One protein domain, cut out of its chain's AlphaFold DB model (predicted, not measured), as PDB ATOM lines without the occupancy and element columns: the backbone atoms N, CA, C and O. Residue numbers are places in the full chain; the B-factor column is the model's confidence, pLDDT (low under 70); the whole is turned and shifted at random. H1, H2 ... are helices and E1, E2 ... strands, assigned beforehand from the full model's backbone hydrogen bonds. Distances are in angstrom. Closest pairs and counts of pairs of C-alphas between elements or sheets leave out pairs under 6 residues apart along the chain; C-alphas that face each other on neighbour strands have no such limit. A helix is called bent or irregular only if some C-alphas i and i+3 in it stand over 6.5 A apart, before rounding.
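This is residues 11 to 105 and 279 to 331 of the 438 residues of the protein "Glycos_transf_1 domain-containing protein" of Anaeromicrobium sediminis (UniProt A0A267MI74). A strongly twisted sheet of six strands has three helices, H1, H3 and H4, over one face, while H5 only grazes the sheet and H2 is off it, packed on H4. Four parallel strands, E4, E3, E2 and E1, make most of the sheet; the hairpin E5 and E6 adds its far edge, reached from H5 by a wide loop, residues 291 to 314, with no named element. The printed part has 148 residues with five named helices and six named strands, along the chain E1 H1 E2 H2 H3 E3 H4 E4 H5 E5 E6, and the sheet, in the order E4 E3 E2 E1 E6 E5, is mixed. The class is mixed, helices and strands; the whole is compact, with a radius of gyration of the C-alphas of 15.3 A and spans of 43 by 39 by 29 A.

The sheet runs, strand beside strand, E4, residues 97 to 101, E3, residues 73 to 77, E2, residues 37 to 42, E1, residues 11 to 13, E6, residues 324 to 328, and E5, residues 315 to 319. From edge to edge the strands' lines turn by 108 degrees. E3 and E2 are parallel at 29 degrees, with N 40 and O 74 within hydrogen-bond range at 2.8 A. E2 and E1 are parallel at 23 degrees, with N 13 and O 39 at 2.7 A. E4 and E3 are parallel at 26 degrees, with N 75 and O 98 at 2.8 A. E1 and E6 are parallel at 17 degrees, with N 12 and O 326 at 2.9 A. The hairpin E5 and E6 is antiparallel at 155 degrees, but no backbone N and O across it are within hydrogen-bond range. H1, residues 22 to 33, H3, residues 59 to 70, and H4, residues 82 to 89, make two layers with the sheet, helices on one face of it. H1 is over E1 at a height over the sheet of 9.2 A, and its closest C-alphas to E1 are those of Ala 31 and Val 11, 5.8 A apart. H3 is over E2 and, only just, over E3, with 3 of its C-alphas falling there; its height over the sheet is 11.0 A. H4 is over E3 at a height of 8.6 A, and runs along the strands, at 25 degrees to E3 on the local plane. H1 and H3 only just touch, with 3 pairs of C-alphas within 8 A, the closest being those of Tyr 24 and Gln 64, 6.9 A apart; H1 touches H3 with residues 24 to 28 alone, and H3 touches H1 with residues 64 to 68 alone. H2, residues 46 to 52, is not on the sheet; it touches H4 at a steep tilt of 53 degrees, opposite ways, with the C-alphas of Trp 48 and Tyr 85 closest at 5.7 A. H5, residues 279 to 290, only grazes the sheet with its residues 284 to 290; its closest C-alpha to E4 is that of Val 287, 7.5 A from that of Asp 100. Three strand-helix-strand units, two parallel neighbour strands joined through helices, are E1, H1, E2; E2, H2 H3, E3; and E3, H4, E4, each with a right-handed crossover. Every O i to N i+4 pair is within hydrogen-bond range in H1, H4 and H5; the count is 2 of 3 in H2 and 3 of 8 in H3, where 8 of 9 O i to N i+3 pairs are within range.

E1 begins at C-alpha 11, (-37.663, -3.924, -31.964). H1 is 16.1 A long from first to last C-alpha, E2 15.5 A, H3 17.2 A and H5 17.2 A. H3 is irregular: C-alphas 61 and 64 are 7.6 A apart. H5 begins at C-alpha 279, (-39.812, 15.114, -23.202), and E6 ends at C-alpha 328, (-31.134, -1.599, -33.849).

The two C-alphas farthest apart are those of Pro 54 and Lys 322, 46.6 A. Residues 106 to 278 are not printed, and C-alphas 105 and 279 are 8.2 A apart across the cut. Of the links that are printed whole, H5 to E5 is long, with 24 residues. The mean pLDDT of the printed part is 76.2, and residues 292 to 331 of this predicted model are under 70.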
ATOM      1  N   VAL A  11     -38.928  -4.018 -31.238       86.12
ATOM      2  CA  VAL A  11     -37.663  -3.924 -31.964       86.12
ATOM      3  C   VAL A  11     -37.761  -2.730 -32.899       86.12
ATOM      4  O   VAL A  11     -38.535  -2.744 -33.854       86.12
ATOM      5  N   ILE A  12     -36.988  -1.684 -32.608       89.12
ATOM      6  CA  ILE A  12     -36.965  -0.461 -33.412       89.12
ATOM      7  C   ILE A  12     -35.837  -0.569 -34.436       89.12
ATOM      8  O   ILE A  12     -34.659  -0.584 -34.079       89.12
ATOM      9  N   LEU A  13     -36.211  -0.633 -35.709       90.12
ATOM     10  CA  LEU A  13     -35.327  -0.665 -36.863       90.12
ATOM     11  C   LEU A  13     -35.066   0.768 -37.330       90.12
ATOM     12  O   LEU A  13     -35.971   1.456 -37.806       90.12
ATOM     13  N   THR A  14     -33.810   1.204 -37.226       90.25
ATOM     14  CA  THR A  14     -33.342   2.449 -37.849       90.25
ATOM     15  C   THR A  14     -32.816   2.119 -39.241       90.25
ATOM     16  O   THR A  14     -31.808   1.410 -39.352       90.25
ATOM     17  N   PRO A  15     -33.497   2.538 -40.316       90.44
ATOM     18  CA  PRO A  15     -33.129   2.102 -41.645       90.44
ATOM     19  C   PRO A  15     -32.034   2.982 -42.256       90.44
ATOM     20  O   PRO A  15     -31.742   4.091 -41.813       90.44
ATOM     21  N   ASN A  16     -31.433   2.476 -43.326       84.75
ATOM     22  CA  ASN A  16     -30.469   3.174 -44.169       84.75
ATOM     23  C   ASN A  16     -30.766   2.877 -45.654       84.75
ATOM     24  O   ASN A  16     -31.533   1.980 -45.977       84.75
ATOM     25  N   GLN A  17     -30.175   3.599 -46.601       82.38
ATOM     26  CA  GLN A  17     -30.432   3.353 -48.034       82.38
ATOM     27  C   GLN A  17     -29.506   2.286 -48.650       82.38
ATOM     28  O   GLN A  17     -29.272   2.287 -49.861       82.38
ATOM     29  N   GLN A  18     -28.926   1.388 -47.841       74.50
ATOM     30  CA  GLN A  18     -28.126   0.284 -48.371       74.50
ATOM     31  C   GLN A  18     -29.033  -0.756 -49.031       74.50
ATOM     32  O   GLN A  18     -30.087  -1.118 -48.513       74.50
ATOM     33  N   LYS A  19     -28.588  -1.281 -50.176       73.75
ATOM     34  CA  LYS A  19     -29.344  -2.281 -50.944       73.75
ATOM     35  C   LYS A  19     -29.336  -3.673 -50.304       73.75
ATOM     36  O   LYS A  19     -30.226  -4.471 -50.588       73.75
ATOM     37  N   ASN A  20     -28.338  -3.967 -49.469       75.56
ATOM     38  CA  ASN A  20     -28.183  -5.263 -48.816       75.56
ATOM     39  C   ASN A  20     -29.332  -5.514 -47.819       75.56
ATOM     40  O   ASN A  20     -29.552  -4.706 -46.919       75.56
ATOM     41  N   SER A  21     -30.039  -6.638 -47.968       79.75
ATOM     42  CA  SER A  21     -31.145  -7.022 -47.083       79.75
ATOM     43  C   SER A  21     -30.683  -7.598 -45.746       79.75
ATOM     44  O   SER A  21     -31.459  -7.584 -44.802       79.75
ATOM     45  N   PHE A  22     -29.426  -8.039 -45.624       75.75
ATOM     46  CA  PHE A  22     -28.918  -8.779 -44.462       75.75
ATOM     47  C   PHE A  22     -29.223  -8.104 -43.119       75.75
ATOM     48  O   PHE A  22     -29.685  -8.760 -42.188       75.75
ATOM     49  N   TYR A  23     -29.014  -6.786 -43.034       78.12
ATOM     50  CA  TYR A  23     -29.337  -6.003 -41.839       78.12
ATOM     51  C   TYR A  23     -30.828  -6.090 -41.483       78.12
ATOM     52  O   TYR A  23     -31.184  -6.417 -40.355       78.12
ATOM     53  N   TYR A  24     -31.693  -5.860 -42.468       83.00
ATOM     54  CA  TYR A  24     -33.143  -5.893 -42.314       83.00
ATOM     55  C   TYR A  24     -33.644  -7.296 -41.973       83.00
ATOM     56  O   TYR A  24     -34.456  -7.454 -41.067       83.00
ATOM     57  N   ASP A  25     -33.123  -8.318 -42.649       80.62
ATOM     58  CA  ASP A  25     -33.512  -9.712 -42.451       80.62
ATOM     59  C   ASP A  25     -33.167 -10.202 -41.038       80.62
ATOM     60  O   ASP A  25     -33.972 -10.903 -40.421       80.62
ATOM     61  N   ILE A  26     -32.014  -9.794 -40.492       78.56
ATOM     62  CA  ILE A  26     -31.641 -10.108 -39.106       78.56
ATOM     63  C   ILE A  26     -32.557  -9.398 -38.115       78.56
ATOM     64  O   ILE A  26     -33.026 -10.038 -37.179       78.56
ATOM     65  N   VAL A  27     -32.844  -8.107 -38.307       81.81
ATOM     66  CA  VAL A  27     -33.721  -7.362 -37.390       81.81
ATOM     67  C   VAL A  27     -35.144  -7.936 -37.405       81.81
ATOM     68  O   VAL A  27     -35.721  -8.150 -36.338       81.81
ATOM     69  N   LYS A  28     -35.679  -8.274 -38.588       83.88
ATOM     70  CA  LYS A  28     -36.969  -8.968 -38.735       83.88
ATOM     71  C   LYS A  28     -36.963 -10.330 -38.039       83.88
ATOM     72  O   LYS A  28     -37.864 -10.633 -37.260       83.88
ATOM     73  N   LYS A  29     -35.925 -11.146 -38.266       79.69
ATOM     74  CA  LYS A  29     -35.779 -12.441 -37.587       79.69
ATOM     75  C   LYS A  29     -35.721 -12.273 -36.067       79.69
ATOM     76  O   LYS A  29     -36.406 -13.009 -35.369       79.69
ATOM     77  N   PHE A  30     -34.948 -11.316 -35.566       78.81
ATOM     78  CA  PHE A  30     -34.831 -11.054 -34.134       78.81
ATOM     79  C   PHE A  30     -36.181 -10.661 -33.521       78.81
ATOM     80  O   PHE A  30     -36.559 -11.206 -32.484       78.81
ATOM     81  N   ALA A  31     -36.950  -9.789 -34.183       81.25
ATOM     82  CA  ALA A  31     -38.302  -9.436 -33.748       81.25
ATOM     83  C   ALA A  31     -39.226 -10.665 -33.681       81.25
ATOM     84  O   ALA A  31     -39.927 -10.855 -32.689       81.25
ATOM     85  N   ARG A  32     -39.162 -11.554 -34.682       80.06
ATOM     86  CA  ARG A  32     -39.913 -12.821 -34.693       80.06
ATOM     87  C   ARG A  32     -39.503 -13.771 -33.571       80.06
ATOM     88  O   ARG A  32     -40.371 -14.256 -32.850       80.06
ATOM     89  N   ASP A  33     -38.206 -14.026 -33.425       76.31
ATOM     90  CA  ASP A  33     -37.668 -14.962 -32.431       76.31
ATOM     91  C   ASP A  33     -37.987 -14.511 -30.996       76.31
ATOM     92  O   ASP A  33     -38.186 -15.343 -30.115       76.31
ATOM     93  N   THR A  34     -38.077 -13.197 -30.775       73.81
ATOM     94  CA  THR A  34     -38.371 -12.589 -29.467       73.81
ATOM     95  C   THR A  34     -39.844 -12.213 -29.274       73.81
ATOM     96  O   THR A  34     -40.201 -11.695 -28.218       73.81
ATOM     97  N   ASN A  35     -40.709 -12.488 -30.261       76.81
ATOM     98  CA  ASN A  35     -42.130 -12.108 -30.276       76.81
ATOM     99  C   ASN A  35     -42.378 -10.597 -30.038       76.81
ATOM    100  O   ASN A  35     -43.400 -10.195 -29.463       76.81
ATOM    101  N   ALA A  36     -41.438  -9.764 -30.483       80.44
ATOM    102  CA  ALA A  36     -41.480  -8.315 -30.353       80.44
ATOM    103  C   ALA A  36     -42.198  -7.662 -31.542       80.44
ATOM    104  O   ALA A  36     -42.111  -8.128 -32.679       80.44
ATOM    105  N   ASN A  37     -42.865  -6.534 -31.297       83.56
ATOM    106  CA  ASN A  37     -43.451  -5.725 -32.361       83.56
ATOM    107  C   ASN A  37     -42.341  -5.003 -33.140       83.56
ATOM    108  O   ASN A  37     -41.535  -4.269 -32.557       83.56
ATOM    109  N   LEU A  38     -42.305  -5.186 -34.460       89.12
ATOM    110  CA  LEU A  38     -41.357  -4.491 -35.326       89.12
ATOM    111  C   LEU A  38     -41.800  -3.039 -35.541       89.12
ATOM    112  O   LEU A  38     -42.932  -2.777 -35.945       89.12
ATOM    113  N   VAL A  39     -40.890  -2.097 -35.318       92.88
ATOM    114  CA  VAL A  39     -41.094  -0.670 -35.583       92.88
ATOM    115  C   VAL A  39     -40.060  -0.215 -36.602       92.88
ATOM    116  O   VAL A  39     -38.867  -0.292 -36.332       92.88
ATOM    117  N   LEU A  40     -40.489   0.283 -37.757       95.25
ATOM    118  CA  LEU A  40     -39.612   0.918 -38.738       95.25
ATOM    119  C   LEU A  40     -39.625   2.432 -38.523       95.25
ATOM    120  O   LEU A  40     -40.672   3.064 -38.666       95.25
ATOM    121  N   LEU A  41     -38.467   3.033 -38.235       95.94
ATOM    122  CA  LEU A  41     -38.348   4.491 -38.263       95.94
ATOM    123  C   LEU A  41     -38.429   4.986 -39.708       95.94
ATOM    124  O   LEU A  41     -37.586   4.651 -40.533       95.94
ATOM    125  N   ASN A  42     -39.421   5.814 -40.013       96.81
ATOM    126  CA  ASN A  42     -39.631   6.355 -41.348       96.81
ATOM    127  C   ASN A  42     -39.208   7.825 -41.411       96.81
ATOM    128  O   ASN A  42     -39.977   8.725 -41.063       96.81
ATOM    129  N   PHE A  43     -37.974   8.054 -41.860       95.31
ATOM    130  CA  PHE A  43     -37.425   9.401 -42.053       95.31
ATOM    131  C   PHE A  43     -37.936  10.076 -43.330       95.31
ATOM    132  O   PHE A  43     -38.057  11.294 -43.386       95.31
ATOM    133  N   GLU A  44     -38.203   9.286 -44.366       95.31
ATOM    134  CA  GLU A  44     -38.614   9.733 -45.693       95.31
ATOM    135  C   GLU A  44     -39.194   8.548 -46.477       95.31
ATOM    136  O   GLU A  44     -38.899   7.395 -46.172       95.31
ATOM    137  N   SER A  45     -39.969   8.829 -47.519       95.88
ATOM    138  CA  SER A  45     -40.423   7.848 -48.511       95.88
ATOM    139  C   SER A  45     -40.106   8.377 -49.917       95.88
ATOM    140  O   SER A  45     -39.963   9.595 -50.080       95.88
ATOM    141  N   PRO A  46     -39.959   7.523 -50.946       96.31
ATOM    142  CA  PRO A  46     -39.518   7.977 -52.264       96.31
ATOM    143  C   PRO A  46     -40.486   8.980 -52.898       96.31
ATOM    144  O   PRO A  46     -40.040   9.999 -53.421       96.31
ATOM    145  N   ASN A  47     -41.798   8.752 -52.784       97.38
ATOM    146  CA  ASN A  47     -42.831   9.692 -53.233       97.38
ATOM    147  C   ASN A  47     -42.732  11.051 -52.518       97.38
ATOM    148  O   ASN A  47     -42.919  12.090 -53.148       97.38
ATOM    149  N   TRP A  48     -42.386  11.073 -51.227       97.50
ATOM    150  CA  TRP A  48     -42.208  12.325 -50.491       97.50
ATOM    151  C   TRP A  48     -40.926  13.054 -50.895       97.50
ATOM    152  O   TRP A  48     -40.955  14.249 -51.189       97.50
ATOM    153  N   PHE A  49     -39.810  12.326 -50.934       95.94
ATOM    154  CA  PHE A  49     -38.508  12.872 -51.292       95.94
ATOM    155  C   PHE A  49     -38.537  13.452 -52.708       95.94
ATOM    156  O   PHE A  49     -38.184  14.612 -52.911       95.94
ATOM    157  N   ASN A  50     -39.013  12.675 -53.685       96.06
ATOM    158  CA  ASN A  50     -39.025  13.067 -55.095       96.06
ATOM    159  C   ASN A  50     -40.039  14.176 -55.410       96.06
ATOM    160  O   ASN A  50     -39.906  14.832 -56.437       96.06
ATOM    161  N   LYS A  51     -41.019  14.428 -54.530       95.94
ATOM    162  CA  LYS A  51     -41.953  15.551 -54.678       95.94
ATOM    163  C   LYS A  51     -41.291  16.913 -54.456       95.94
ATOM    164  O   LYS A  51     -41.684  17.877 -55.104       95.94
ATOM    165  N   TYR A  52     -40.330  17.002 -53.534       94.31
ATOM    166  CA  TYR A  52     -39.695  18.274 -53.158       94.31
ATOM    167  C   TYR A  52     -38.206  18.347 -53.496       94.31
ATOM    168  O   TYR A  52     -37.643  19.430 -53.555       94.31
ATOM    169  N   SER A  53     -37.511  17.232 -53.690       92.25
ATOM    170  CA  SER A  53     -36.101  17.282 -54.066       92.25
ATOM    171  C   SER A  53     -35.955  17.677 -55.541       92.25
ATOM    172  O   SER A  53     -36.566  17.038 -56.395       92.25
ATOM    173  N   PRO A  54     -35.072  18.634 -55.890       89.50
ATOM    174  CA  PRO A  54     -34.742  18.930 -57.285       89.50
ATOM    175  C   PRO A  54     -33.924  17.807 -57.945       89.50
ATOM    176  O   PRO A  54     -33.708  17.816 -59.154       89.50
ATOM    177  N   ILE A  55     -33.429  16.846 -57.156       89.62
ATOM    178  CA  ILE A  55     -32.728  15.658 -57.645       89.62
ATOM    179  C   ILE A  55     -33.625  14.445 -57.436       89.62
ATOM    180  O   ILE A  55     -33.911  14.087 -56.292       89.62
ATOM    181  N   TYR A  56     -33.986  13.773 -58.524       92.50
ATOM    182  CA  TYR A  56     -34.685  12.496 -58.459       92.50
ATOM    183  C   TYR A  56     -33.811  11.409 -57.818       92.50
ATOM    184  O   TYR A  56     -32.614  11.286 -58.102       92.50
ATOM    185  N   ARG A  57     -34.416  10.573 -56.973       91.62
ATOM    186  CA  ARG A  57     -33.819   9.340 -56.456       91.62
ATOM    187  C   ARG A  57     -34.681   8.150 -56.852       91.62
ATOM    188  O   ARG A  57     -35.885   8.146 -56.623       91.62
ATOM    189  N   ALA A  58     -34.030   7.120 -57.387       90.75
ATOM    190  CA  ALA A  58     -34.680   5.855 -57.689       90.75
ATOM    191  C   ALA A  58     -35.272   5.222 -56.419       90.75
ATOM    192  O   ALA A  58     -34.632   5.203 -55.364       90.75
ATOM    193  N   GLU A  59     -36.494   4.704 -56.541       91.56
ATOM    194  CA  GLU A  59     -37.251   4.131 -55.423       91.56
ATOM    195  C   GLU A  59     -36.616   2.858 -54.858       91.56
ATOM    196  O   GLU A  59     -36.845   2.507 -53.701       91.56
ATOM    197  N   ASP A  60     -35.762   2.191 -55.641       89.19
ATOM    198  CA  ASP A  60     -35.090   0.953 -55.253       89.19
ATOM    199  C   ASP A  60     -34.241   1.112 -53.977       89.19
ATOM    200  O   ASP A  60     -34.039   0.142 -53.240       89.19
ATOM    201  N   LYS A  61     -33.822   2.343 -53.655       88.88
ATOM    202  CA  LYS A  61     -33.145   2.714 -52.402       88.88
ATOM    203  C   LYS A  61     -33.984   2.486 -51.141       88.88
ATOM    204  O   LYS A  61     -33.405   2.336 -50.067       88.88
ATOM    205  N   TRP A  62     -35.310   2.444 -51.262       94.25
ATOM    206  CA  TRP A  62     -36.254   2.198 -50.166       94.25
ATOM    207  C   TRP A  62     -36.846   0.785 -50.193       94.25
ATOM    208  O   TRP A  62     -37.616   0.429 -49.305       94.25
ATOM    209  N   THR A  63     -36.437  -0.070 -51.140       92.00
ATOM    210  CA  THR A  63     -36.943  -1.451 -51.265       92.00
ATOM    211  C   THR A  63     -36.901  -2.215 -49.942       92.00
ATOM    212  O   THR A  63     -37.859  -2.895 -49.591       92.00
ATOM    213  N   GLN A  64     -35.806  -2.106 -49.182       91.31
ATOM    214  CA  GLN A  64     -35.679  -2.825 -47.910       91.31
ATOM    215  C   GLN A  64     -36.611  -2.276 -46.820       91.31
ATOM    216  O   GLN A  64     -37.055  -3.024 -45.953       91.31
ATOM    217  N   TRP A  65     -36.951  -0.988 -46.889       94.75
ATOM    218  CA  TRP A  65     -37.894  -0.347 -45.977       94.75
ATOM    219  C   TRP A  65     -39.295  -0.882 -46.274       94.75
ATOM    220  O   TRP A  65     -39.985  -1.342 -45.371       94.75
ATOM    221  N   LEU A  66     -39.675  -0.931 -47.558       93.69
ATOM    222  CA  LEU A  66     -40.937  -1.523 -48.000       93.69
ATOM    223  C   LEU A  66     -41.045  -3.004 -47.604       93.69
ATOM    224  O   LEU A  66     -42.076  -3.428 -47.094       93.69
ATOM    225  N   LYS A  67     -39.962  -3.781 -47.733       91.12
ATOM    226  CA  LYS A  67     -39.907  -5.195 -47.308       91.12
ATOM    227  C   LYS A  67     -40.017  -5.419 -45.798       91.12
ATOM    228  O   LYS A  67     -40.206  -6.556 -45.367       91.12
ATOM    229  N   CYS A  68     -39.910  -4.377 -44.973       88.38
ATOM    230  CA  CYS A  68     -40.264  -4.493 -43.556       88.38
ATOM    231  C   CYS A  68     -41.768  -4.732 -43.371       88.38
ATOM    232  O   CYS A  68     -42.160  -5.387 -42.413       88.38
ATOM    233  N   CYS A  69     -42.583  -4.279 -44.328       88.62
ATOM    234  CA  CYS A  69     -44.031  -4.453 -44.336       88.62
ATOM    235  C   CYS A  69     -44.480  -5.848 -44.799       88.62
ATOM    236  O   CYS A  69     -45.663  -6.148 -44.744       88.62
ATOM    237  N   GLU A  70     -43.578  -6.738 -45.237       86.19
ATOM    238  CA  GLU A  70     -43.925  -8.157 -45.466       86.19
ATOM    239  C   GLU A  70     -44.420  -8.839 -44.174       86.19
ATOM    240  O   GLU A  70     -45.153  -9.827 -44.219       86.19
ATOM    241  N   GLU A  71     -44.030  -8.297 -43.020       80.38
ATOM    242  CA  GLU A  71     -44.464  -8.690 -41.683       80.38
ATOM    243  C   GLU A  71     -45.290  -7.546 -41.065       80.38
ATOM    244  O   GLU A  71     -45.241  -6.407 -41.538       80.38
ATOM    245  N   SER A  72     -46.067  -7.822 -40.013       85.00
ATOM    246  CA  SER A  72     -46.765  -6.733 -39.317       85.00
ATOM    247  C   SER A  72     -45.749  -5.796 -38.667       85.00
ATOM    248  O   SER A  72     -44.851  -6.247 -37.951       85.00
ATOM    249  N   CYS A  73     -45.884  -4.496 -38.915       90.19
ATOM    250  CA  CYS A  73     -44.991  -3.495 -38.349       90.19
ATOM    251  C   CYS A  73     -45.691  -2.153 -38.119       90.19
ATOM    252  O   CYS A  73     -46.708  -1.830 -38.737       90.19
ATOM    253  N   LEU A  74     -45.109  -1.363 -37.222       93.00
ATOM    254  CA  LEU A  74     -45.420   0.048 -37.052       93.00
ATOM    255  C   LEU A  74     -44.431   0.886 -37.867       93.00
ATOM    256  O   LEU A  74     -43.232   0.876 -37.597       93.00
ATOM    257  N   ILE A  75     -44.936   1.666 -38.814       96.50
ATOM    258  CA  ILE A  75     -44.190   2.715 -39.505       96.50
ATOM    259  C   ILE A  75     -44.232   3.971 -38.636       96.50
ATOM    260  O   ILE A  75     -45.226   4.705 -38.618       96.50
ATOM    261  N   LEU A  76     -43.152   4.215 -37.892       96.75
ATOM    262  CA  LEU A  76     -43.027   5.360 -36.997       96.75
ATOM    263  C   LEU A  76     -42.353   6.526 -37.724       96.75
ATOM    264  O   LEU A  76     -41.133   6.581 -37.871       96.75
ATOM    265  N   CYS A  77     -43.164   7.463 -38.199       98.06
ATOM    266  CA  CYS A  77     -42.717   8.604 -38.989       98.06
ATOM    267  C   CYS A  77     -42.022   9.674 -38.135       98.06
ATOM    268  O   CYS A  77     -42.515  10.034 -37.067       98.06
ATOM    269  N   SER A  78     -40.927  10.260 -38.635       96.31
ATOM    270  CA  SER A  78     -40.220  11.360 -37.949       96.31
ATOM    271  C   SER A  78     -40.996  12.682 -37.920       96.31
ATOM    272  O   SER A  78     -40.655  13.584 -37.158       96.31
ATOM    273  N   ALA A  79     -42.029  12.803 -38.754       96.44
ATOM    274  CA  ALA A  79     -42.927  13.946 -38.845       96.44
ATOM    275  C   ALA A  79     -44.347  13.476 -39.191       96.44
ATOM    276  O   ALA A  79     -44.523  12.448 -39.850       96.44
ATOM    277  N   LYS A  80     -45.366  14.236 -38.791       97.38
ATOM    278  CA  LYS A  80     -46.770  13.951 -39.107       97.38
ATOM    279  C   LYS A  80     -47.052  14.140 -40.601       97.38
ATOM    280  O   LYS A  80     -47.773  13.334 -41.183       97.38
ATOM    281  N   GLU A  81     -46.430  15.129 -41.242       97.19
ATOM    282  CA  GLU A  81     -46.486  15.391 -42.688       97.19
ATOM    283  C   GLU A  81     -46.066  14.162 -43.506       97.19
ATOM    284  O   GLU A  81     -46.627  13.912 -44.573       97.19
ATOM    285  N   SER A  82     -45.135  13.358 -42.980       96.62
ATOM    286  CA  SER A  82     -44.655  12.124 -43.613       96.62
ATOM    287  C   SER A  82     -45.736  11.043 -43.715       96.62
ATOM    288  O   SER A  82     -45.718  10.249 -44.651       96.62
ATOM    289  N   ILE A  83     -46.718  11.016 -42.799       97.88
ATOM    290  CA  ILE A  83     -47.688   9.910 -42.687       97.88
ATOM    291  C   ILE A  83     -48.469   9.695 -43.984       97.88
ATOM    292  O   ILE A  83     -48.689   8.551 -44.372       97.88
ATOM    293  N   LYS A  84     -48.900  10.763 -44.666       97.50
ATOM    294  CA  LYS A  84     -49.680  10.623 -45.910       97.50
ATOM    295  C   LYS A  84     -48.857   9.961 -47.017       97.50
ATOM    296  O   LYS A  84     -49.334   9.031 -47.654       97.50
ATOM    297  N   TYR A  85     -47.591  10.349 -47.149       98.12
ATOM    298  CA  TYR A  85     -46.687   9.750 -48.123       98.12
ATOM    299  C   TYR A  85     -46.293   8.325 -47.737       98.12
ATOM    300  O   TYR A  85     -46.194   7.462 -48.605       98.12
ATOM    301  N   ALA A  86     -46.108   8.067 -46.440       97.69
ATOM    302  CA  ALA A  86     -45.848   6.735 -45.918       97.69
ATOM    303  C   ALA A  86     -47.011   5.785 -46.237       97.69
ATOM    304  O   ALA A  86     -46.772   4.694 -46.737       97.69
ATOM    305  N   LYS A  87     -48.264   6.205 -46.024       97.00
ATOM    306  CA  LYS A  87     -49.451   5.397 -46.351       97.00
ATOM    307  C   LYS A  87     -49.576   5.087 -47.842       97.00
ATOM    308  O   LYS A  87     -49.982   3.989 -48.197       97.00
ATOM    309  N   GLU A  88     -49.221   6.038 -48.703       96.69
ATOM    310  CA  GLU A  88     -49.194   5.830 -50.157       96.69
ATOM    311  C   GLU A  88     -48.085   4.859 -50.593       96.69
ATOM    312  O   GLU A  88     -48.253   4.143 -51.577       96.69
ATOM    313  N   TYR A  89     -46.952   4.834 -49.885       96.69
ATOM    314  CA  TYR A  89     -45.787   4.033 -50.262       96.69
ATOM    315  C   TYR A  89     -45.792   2.619 -49.661       96.69
ATOM    316  O   TYR A  89     -45.551   1.638 -50.364       96.69
ATOM    317  N   TYR A  90     -46.063   2.495 -48.361       95.81
ATOM    318  CA  TYR A  90     -46.042   1.228 -47.627       95.81
ATOM    319  C   TYR A  90     -47.368   0.484 -47.782       95.81
ATOM    320  O   TYR A  90     -48.196   0.439 -46.877       95.81
ATOM    321  N   THR A  91     -47.563  -0.092 -48.963       92.62
ATOM    322  CA  THR A  91     -48.811  -0.769 -49.347       92.62
ATOM    323  C   THR A  91     -48.753  -2.290 -49.201       92.62
ATOM    324  O   THR A  91     -49.793  -2.952 -49.226       92.62
ATOM    325  N   LEU A  92     -47.559  -2.866 -49.013       88.50
ATOM    326  CA  LEU A  92     -47.414  -4.295 -48.736       88.50
ATOM    327  C   LEU A  92     -48.073  -4.634 -47.399       88.50
ATOM    328  O   LEU A  92     -47.791  -3.985 -46.398       88.50
ATOM    329  N   ASN A  93     -48.927  -5.662 -47.393       85.69
ATOM    330  CA  ASN A  93     -49.605  -6.146 -46.187       85.69
ATOM    331  C   ASN A  93     -50.358  -5.034 -45.422       85.69
ATOM    332  O   ASN A  93     -50.340  -4.999 -44.195       85.69
ATOM    333  N   ALA A  94     -50.996  -4.104 -46.146       86.25
ATOM    334  CA  ALA A  94     -51.577  -2.882 -45.581       86.25
ATOM    335  C   ALA A  94     -52.554  -3.115 -44.408       86.25
ATOM    336  O   ALA A  94     -52.670  -2.266 -43.530       86.25
ATOM    337  N   GLU A  95     -53.217  -4.275 -44.345       86.38
ATOM    338  CA  GLU A  95     -54.088  -4.679 -43.226       86.38
ATOM    339  C   GLU A  95     -53.349  -4.901 -41.889       86.38
ATOM    340  O   GLU A  95     -53.974  -5.010 -40.832       86.38
ATOM    341  N   HIS A  96     -52.021  -4.991 -41.928       85.81
ATOM    342  CA  HIS A  96     -51.148  -5.299 -40.795       85.81
ATOM    343  C   HIS A  96     -49.999  -4.294 -40.630       85.81
ATOM    344  O   HIS A  96     -49.100  -4.518 -39.813       85.81
ATOM    345  N   VAL A  97     -50.032  -3.190 -41.381       90.56
ATOM    346  CA  VAL A  97     -49.084  -2.081 -41.270       90.56
ATOM    347  C   VAL A  97     -49.775  -0.903 -40.594       90.56
ATOM    348  O   VAL A  97     -50.773  -0.373 -41.081       90.56
ATOM    349  N   TYR A  98     -49.221  -0.476 -39.465       92.00
ATOM    350  CA  TYR A  98     -49.734   0.647 -38.686       92.00
ATOM    351  C   TYR A  98     -48.880   1.886 -38.925       92.00
ATOM    352  O   TYR A  98     -47.689   1.789 -39.208       92.00
ATOM    353  N   PHE A  99     -49.477   3.067 -38.779       95.44
ATOM    354  CA  PHE A  99     -48.792   4.338 -39.000       95.44
ATOM    355  C   PHE A  99     -49.003   5.254 -37.806       95.44
ATOM    356  O   PHE A  99     -50.139   5.524 -37.416       95.44
ATOM    357  N   ASP A 100     -47.909   5.780 -37.277       96.06
ATOM    358  CA  ASP A 100     -47.923   6.832 -36.266       96.06
ATOM    359  C   ASP A 100     -46.698   7.729 -36.474       96.06
ATOM    360  O   ASP A 100     -45.891   7.508 -37.382       96.06
ATOM    361  N   TYR A 101     -46.552   8.761 -35.656       97.12
ATOM    362  CA  TYR A 101     -45.419   9.667 -35.732       97.12
ATOM    363  C   TYR A 101     -44.812   9.947 -34.366       97.12
ATOM    364  O   TYR A 101     -45.475   9.974 -33.330       97.12
ATOM    365  N   TRP A 102     -43.519  10.232 -34.395       95.69
ATOM    366  CA  TRP A 102     -42.773  10.736 -33.264       95.69
ATOM    367  C   TRP A 102     -41.726  11.726 -33.760       95.69
ATOM    368  O   TRP A 102     -40.842  11.376 -34.536       95.69
ATOM    369  N   TYR A 103     -41.806  12.966 -33.277       96.31
ATOM    370  CA  TYR A 103     -40.735  13.939 -33.477       96.31
ATOM    371  C   TYR A 103     -39.502  13.497 -32.693       96.31
ATOM    372  O   TYR A 103     -39.613  13.348 -31.468       96.31
ATOM    373  N   PRO A 104     -38.358  13.273 -33.347       93.50
ATOM    374  CA  PRO A 104     -37.160  12.869 -32.643       93.50
ATOM    375  C   PRO A 104     -36.552  14.042 -31.865       93.50
ATOM    376  O   PRO A 104     -36.682  15.203 -32.250       93.50
ATOM    377  N   SER A 105     -35.878  13.741 -30.756       94.19
ATOM    378  CA  SER A 105     -35.172  14.753 -29.962       94.19
ATOM    379  C   SER A 105     -33.870  15.199 -30.605       94.19
ATOM    380  O   SER A 105     -33.187  14.405 -31.254       94.19
ATOM    381  N   ILE A 279     -38.429  14.981 -22.726       92.81
ATOM    382  CA  ILE A 279     -39.812  15.114 -23.202       92.81
ATOM    383  C   ILE A 279     -40.079  14.139 -24.354       92.81
ATOM    384  O   ILE A 279     -41.102  13.448 -24.361       92.81
ATOM    385  N   ARG A 280     -39.172  14.057 -25.337       93.50
ATOM    386  CA  ARG A 280     -39.369  13.182 -26.500       93.50
ATOM    387  C   ARG A 280     -39.199  11.706 -26.169       93.50
ATOM    388  O   ARG A 280     -39.911  10.905 -26.771       93.50
ATOM    389  N   ALA A 281     -38.331  11.356 -25.221       86.56
ATOM    390  CA  ALA A 281     -38.186   9.992 -24.719       86.56
ATOM    391  C   ALA A 281     -39.491   9.490 -24.081       86.56
ATOM    392  O   ALA A 281     -39.947   8.390 -24.382       86.56
ATOM    393  N   LYS A 282     -40.161  10.327 -23.281       84.50
ATOM    394  CA  LYS A 282     -41.492   9.995 -22.756       84.50
ATOM    395  C   LYS A 282     -42.542   9.900 -23.871       84.50
ATOM    396  O   LYS A 282     -43.347   8.977 -23.890       84.50
ATOM    397  N   ALA A 283     -42.505  10.821 -24.835       90.00
ATOM    398  CA  ALA A 283     -43.470  10.837 -25.933       90.00
ATOM    399  C   ALA A 283     -43.391   9.586 -26.828       90.00
ATOM    400  O   ALA A 283     -44.428   9.102 -27.273       90.00
ATOM    401  N   ILE A 284     -42.191   9.052 -27.109       88.94
ATOM    402  CA  ILE A 284     -42.083   7.793 -27.867       88.94
ATOM    403  C   ILE A 284     -42.606   6.612 -27.054       88.94
ATOM    404  O   ILE A 284     -43.264   5.749 -27.626       88.94
ATOM    405  N   GLU A 285     -42.392   6.584 -25.733       82.75
ATOM    406  CA  GLU A 285     -42.964   5.538 -24.881       82.75
ATOM    407  C   GLU A 285     -44.494   5.516 -24.988       82.75
ATOM    408  O   GLU A 285     -45.076   4.448 -25.168       82.75
ATOM    409  N   GLU A 286     -45.144   6.680 -24.938       85.31
ATOM    410  CA  GLU A 286     -46.598   6.797 -25.089       85.31
ATOM    411  C   GLU A 286     -47.076   6.280 -26.453       85.31
ATOM    412  O   GLU A 286     -48.048   5.527 -26.512       85.31
ATOM    413  N   VAL A 287     -46.376   6.627 -27.541       88.94
ATOM    414  CA  VAL A 287     -46.685   6.105 -28.884       88.94
ATOM    415  C   VAL A 287     -46.574   4.583 -28.896       88.94
ATOM    416  O   VAL A 287     -47.528   3.905 -29.270       88.94
ATOM    417  N   LEU A 288     -45.448   4.033 -28.437       84.38
ATOM    418  CA  LEU A 288     -45.228   2.588 -28.407       84.38
ATOM    419  C   LEU A 288     -46.280   1.881 -27.544       84.38
ATOM    420  O   LEU A 288     -46.815   0.859 -27.957       84.38
ATOM    421  N   LEU A 289     -46.648   2.438 -26.388       78.81
ATOM    422  CA  LEU A 289     -47.673   1.875 -25.507       78.81
ATOM    423  C   LEU A 289     -49.054   1.783 -26.162       78.81
ATOM    424  O   LEU A 289     -49.738   0.783 -25.949       78.81
ATOM    425  N   ARG A 290     -49.448   2.758 -26.993       81.31
ATOM    426  CA  ARG A 290     -50.699   2.672 -27.772       81.31
ATOM    427  C   ARG A 290     -50.698   1.482 -28.729       81.31
ATOM    428  O   ARG A 290     -51.722   0.830 -28.885       81.31
ATOM    429  N   HIS A 291     -49.537   1.160 -29.295       80.06
ATOM    430  CA  HIS A 291     -49.341   0.012 -30.189       80.06
ATOM    431  C   HIS A 291     -48.962  -1.283 -29.443       80.06
ATOM    432  O   HIS A 291     -48.770  -2.324 -30.066       80.06
ATOM    433  N   LYS A 292     -48.866  -1.257 -28.102       65.44
ATOM    434  CA  LYS A 292     -48.609  -2.442 -27.257       65.44
ATOM    435  C   LYS A 292     -49.894  -3.211 -26.913       65.44
ATOM    436  O   LYS A 292     -49.813  -4.358 -26.485       65.44
ATOM    437  N   LEU A 293     -51.066  -2.591 -27.073       52.06
ATOM    438  CA  LEU A 293     -52.335  -3.107 -26.542       52.06
ATOM    439  C   LEU A 293     -53.196  -3.883 -27.551       52.06
ATOM    440  O   LEU A 293     -54.174  -4.503 -27.146       52.06
ATOM    441  N   GLU A 294     -52.805  -3.958 -28.824       50.47
ATOM    442  CA  GLU A 294     -53.477  -4.797 -29.821       50.47
ATOM    443  C   GLU A 294     -52.474  -5.774 -30.452       50.47
ATOM    444  O   GLU A 294     -51.613  -5.379 -31.234       50.47
ATOM    445  N   LYS A 295     -52.573  -7.074 -30.138       51.94
ATOM    446  CA  LYS A 295     -51.920  -8.133 -30.928       51.94
ATOM    447  C   LYS A 295     -52.986  -8.928 -31.682       51.94
ATOM    448  O   LYS A 295     -53.703  -9.726 -31.084       51.94
ATOM    449  N   LYS A 296     -53.042  -8.768 -33.008       47.41
ATOM    450  CA  LYS A 296     -53.511  -9.835 -33.909       47.41
ATOM    451  C   LYS A 296     -52.306 -10.715 -34.278       47.41
ATOM    452  O   LYS A 296     -51.207 -10.184 -34.435       47.41
ATOM    453  N   PRO A 297     -52.468 -12.045 -34.367       42.12
ATOM    454  CA  PRO A 297     -51.348 -12.962 -34.550       42.12
ATOM    455  C   PRO A 297     -50.630 -12.727 -35.884       42.12
ATOM    456  O   PRO A 297     -51.260 -12.645 -36.937       42.12
ATOM    457  N   LEU A 298     -49.296 -12.675 -35.834       49.25
ATOM    458  CA  LEU A 298     -48.428 -12.697 -37.010       49.25
ATOM    459  C   LEU A 298     -48.677 -14.001 -37.788       49.25
ATOM    460  O   LEU A 298     -48.455 -15.094 -37.258       49.25
ATOM    461  N   LYS A 299     -49.122 -13.915 -39.051       44.00
ATOM    462  CA  LYS A 299     -49.117 -15.080 -39.950       44.00
ATOM    463  C   LYS A 299     -47.666 -15.532 -40.120       44.00
ATOM    464  O   LYS A 299     -46.816 -14.752 -40.537       44.00
ATOM    465  N   LYS A 300     -47.385 -16.796 -39.789       38.25
ATOM    466  CA  LYS A 300     -46.087 -17.434 -40.038       38.25
ATOM    467  C   LYS A 300     -45.797 -17.406 -41.541       38.25
ATOM    468  O   LYS A 300     -46.321 -18.239 -42.272       38.25
ATOM    469  N   THR A 301     -44.959 -16.490 -42.008       41.47
ATOM    470  CA  THR A 301     -44.338 -16.591 -43.331       41.47
ATOM    471  C   THR A 301     -43.029 -17.363 -43.216       41.47
ATOM    472  O   THR A 301     -42.167 -17.090 -42.379       41.47
ATOM    473  N   THR A 302     -42.899 -18.385 -44.057       33.88
ATOM    474  CA  THR A 302     -41.698 -19.198 -44.243       33.88
ATOM    475  C   THR A 302     -40.571 -18.337 -44.807       33.88
ATOM    476  O   THR A 302     -40.493 -18.134 -46.015       33.88
ATOM    477  N   VAL A 303     -39.685 -17.833 -43.947       35.38
ATOM    478  CA  VAL A 303     -38.408 -17.247 -44.378       35.38
ATOM    479  C   VAL A 303     -37.283 -18.224 -44.060       35.38
ATOM    480  O   VAL A 303     -37.170 -18.726 -42.940       35.38
ATOM    481  N   ASN A 304     -36.478 -18.487 -45.090       35.88
ATOM    482  CA  ASN A 304     -35.353 -19.410 -45.112       35.88
ATOM    483  C   ASN A 304     -34.386 -19.219 -43.936       35.88
ATOM    484  O   ASN A 304     -34.084 -18.105 -43.510       35.88
ATOM    485  N   VAL A 305     -33.885 -20.355 -43.453       32.78
ATOM    486  CA  VAL A 305     -32.908 -20.499 -42.372       32.78
ATOM    487  C   VAL A 305     -31.706 -19.578 -42.613       32.78
ATOM    488  O   VAL A 305     -30.914 -19.808 -43.527       32.78
ATOM    489  N   LEU A 306     -31.552 -18.543 -41.781       36.00
ATOM    490  CA  LEU A 306     -30.320 -17.755 -41.732       36.00
ATOM    491  C   LEU A 306     -29.177 -18.646 -41.200       36.00
ATOM    492  O   LEU A 306     -29.393 -19.418 -40.259       36.00
ATOM    493  N   PRO A 307     -27.974 -18.597 -41.800       31.06
ATOM    494  CA  PRO A 307     -26.860 -19.454 -41.406       31.06
ATOM    495  C   PRO A 307     -26.475 -19.205 -39.944       31.06
ATOM    496  O   PRO A 307     -26.299 -18.063 -39.542       31.06
ATOM    497  N   LYS A 308     -26.318 -20.272 -39.148       27.66
ATOM    498  CA  LYS A 308     -25.897 -20.188 -37.737       27.66
ATOM    499  C   LYS A 308     -24.608 -19.359 -37.605       27.66
ATOM    500  O   LYS A 308     -23.553 -19.792 -38.065       27.66
ATOM    501  N   GLY A 309     -24.690 -18.201 -36.952       29.58
ATOM    502  CA  GLY A 309     -23.560 -17.334 -36.617       29.58
ATOM    503  C   GLY A 309     -23.806 -16.605 -35.296       29.58
ATOM    504  O   GLY A 309     -24.951 -16.401 -34.904       29.58
ATOM    505  N   ILE A 310     -22.731 -16.251 -34.589       30.23
ATOM    506  CA  ILE A 310     -22.793 -15.360 -33.422       30.23
ATOM    507  C   ILE A 310     -22.962 -13.944 -33.977       30.23
ATOM    508  O   ILE A 310     -22.056 -13.436 -34.636       30.23
ATOM    509  N   TYR A 311     -24.129 -13.341 -33.768       37.81
ATOM    510  CA  TYR A 311     -24.409 -11.969 -34.185       37.81
ATOM    511  C   TYR A 311     -24.195 -11.042 -32.987       37.81
ATOM    512  O   TYR A 311     -24.949 -11.101 -32.016       37.81
ATOM    513  N   GLU A 312     -23.164 -10.199 -33.035       31.64
ATOM    514  CA  GLU A 312     -23.039  -9.090 -32.090       31.64
ATOM    515  C   GLU A 312     -23.971  -7.964 -32.539       31.64
ATOM    516  O   GLU A 312     -23.750  -7.277 -33.538       31.64
ATOM    517  N   TYR A 313     -25.067  -7.805 -31.807       36.00
ATOM    518  CA  TYR A 313     -25.950  -6.666 -31.956       36.00
ATOM    519  C   TYR A 313     -25.309  -5.492 -31.217       36.00
ATOM    520  O   TYR A 313     -25.113  -5.556 -30.003       36.00
ATOM    521  N   THR A 314     -25.062  -4.374 -31.896       33.38
ATOM    522  CA  THR A 314     -25.009  -3.084 -31.199       33.38
ATOM    523  C   THR A 314     -26.431  -2.686 -30.845       33.38
ATOM    524  O   THR A 314     -27.057  -1.863 -31.506       33.38
ATOM    525  N   SER A 315     -26.975  -3.351 -29.832       36.09
ATOM    526  CA  SER A 315     -28.216  -2.965 -29.184       36.09
ATOM    527  C   SER A 315     -27.867  -2.174 -27.933       36.09
ATOM    528  O   SER A 315     -27.264  -2.719 -27.009       36.09
ATOM    529  N   ASN A 316     -28.303  -0.923 -27.860       35.50
ATOM    530  CA  ASN A 316     -28.497  -0.309 -26.555       35.50
ATOM    531  C   ASN A 316     -29.844  -0.825 -26.037       35.50
ATOM    532  O   ASN A 316     -30.890  -0.481 -26.589       35.50
ATOM    533  N   SER A 317     -29.824  -1.711 -25.039       34.66
ATOM    534  CA  SER A 317     -31.041  -2.104 -24.330       34.66
ATOM    535  C   SER A 317     -31.326  -1.064 -23.255       34.66
ATOM    536  O   SER A 317     -30.496  -0.872 -22.364       34.66
ATOM    537  N   PHE A 318     -32.482  -0.416 -23.323       38.09
ATOM    538  CA  PHE A 318     -32.934   0.508 -22.286       38.09
ATOM    539  C   PHE A 318     -34.071  -0.150 -21.509       38.09
ATOM    540  O   PHE A 318     -35.040  -0.602 -22.120       38.09
ATOM    541  N   ASP A 319     -33.939  -0.213 -20.182       35.50
ATOM    542  CA  ASP A 319     -35.043  -0.581 -19.295       35.50
ATOM    543  C   ASP A 319     -35.827   0.687 -18.953       35.50
ATOM    544  O   ASP A 319     -35.413   1.498 -18.123       35.50
ATOM    545  N   PHE A 320     -36.939   0.892 -19.655       36.75
ATOM    546  CA  PHE A 320     -37.914   1.920 -19.306       36.75
ATOM    547  C   PHE A 320     -39.022   1.257 -18.490       36.75
ATOM    548  O   PHE A 320     -39.869   0.566 -19.054       36.75
ATOM    549  N   ASN A 321     -39.030   1.475 -17.172       31.23
ATOM    550  CA  ASN A 321     -40.111   1.037 -16.281       31.23
ATOM    551  C   ASN A 321     -40.518  -0.446 -16.467       31.23
ATOM    552  O   ASN A 321     -41.696  -0.737 -16.683       31.23
ATOM    553  N   LYS A 322     -39.564  -1.385 -16.341       36.75
ATOM    554  CA  LYS A 322     -39.777  -2.846 -16.448       36.75
ATOM    555  C   LYS A 322     -40.063  -3.345 -17.873       36.75
ATOM    556  O   LYS A 322     -40.823  -4.301 -18.045       36.75
ATOM    557  N   LYS A 323     -39.487  -2.723 -18.906       46.22
ATOM    558  CA  LYS A 323     -39.674  -3.130 -20.314       46.22
ATOM    559  C   LYS A 323     -38.342  -3.248 -21.031       46.22
ATOM    560  O   LYS A 323     -37.504  -2.361 -20.934       46.22
ATOM    561  N   ASN A 324     -38.190  -4.298 -21.835       53.38
ATOM    562  CA  ASN A 324     -37.012  -4.470 -22.676       53.38
ATOM    563  C   ASN A 324     -37.308  -3.935 -24.089       53.38
ATOM    564  O   ASN A 324     -38.115  -4.515 -24.822       53.38
ATOM    565  N   ILE A 325     -36.642  -2.846 -24.477       53.22
ATOM    566  CA  ILE A 325     -36.642  -2.307 -25.847       53.22
ATOM    567  C   ILE A 325     -35.264  -2.559 -26.466       53.22
ATOM    568  O   ILE A 325     -34.246  -2.228 -25.851       53.22
ATOM    569  N   VAL A 326     -35.227  -3.100 -27.690       54.81
ATOM    570  CA  VAL A 326     -34.011  -3.114 -28.520       54.81
ATOM    571  C   VAL A 326     -34.131  -2.067 -29.610       54.81
ATOM    572  O   VAL A 326     -35.034  -2.121 -30.444       54.81
ATOM    573  N   ILE A 327     -33.171  -1.145 -29.636       55.38
ATOM    574  CA  ILE A 327     -32.957  -0.260 -30.779       55.38
ATOM    575  C   ILE A 327     -31.829  -0.858 -31.615       55.38
ATOM    576  O   ILE A 327     -30.700  -0.977 -31.138       55.38
ATOM    577  N   SER A 328     -32.137  -1.230 -32.857       55.03
ATOM    578  CA  SER A 328     -31.134  -1.599 -33.849       55.03
ATOM    579  C   SER A 328     -30.852  -0.378 -34.712       55.03
ATOM    580  O   SER A 328     -31.713   0.097 -35.459       55.03
ATOM    581  N   THR A 329     -29.664   0.194 -34.540       42.34
ATOM    582  CA  THR A 329     -29.202   1.345 -35.325       42.34
ATOM    583  C   THR A 329     -28.364   0.896 -36.512       42.34
ATOM    584  O   THR A 329     -28.512   1.435 -37.602       42.34
ATOM    585  N   HIS A 330     -27.540  -0.130 -36.301       35.75
ATOM    586  CA  HIS A 330     -26.760  -0.877 -37.279       35.75
ATOM    587  C   HIS A 330     -26.420  -2.244 -36.666       35.75
ATOM    588  O   HIS A 330     -26.438  -2.406 -35.446       35.75
ATOM    589  N   ILE A 331     -26.087  -3.231 -37.495       33.78
ATOM    590  CA  ILE A 331     -25.331  -4.398 -37.036       33.78
ATOM    591  C   ILE A 331     -23.862  -4.054 -37.275       33.78
ATOM    592  O   ILE A 331     -23.439  -3.967 -38.429       33.78
TER     593      ILE A 331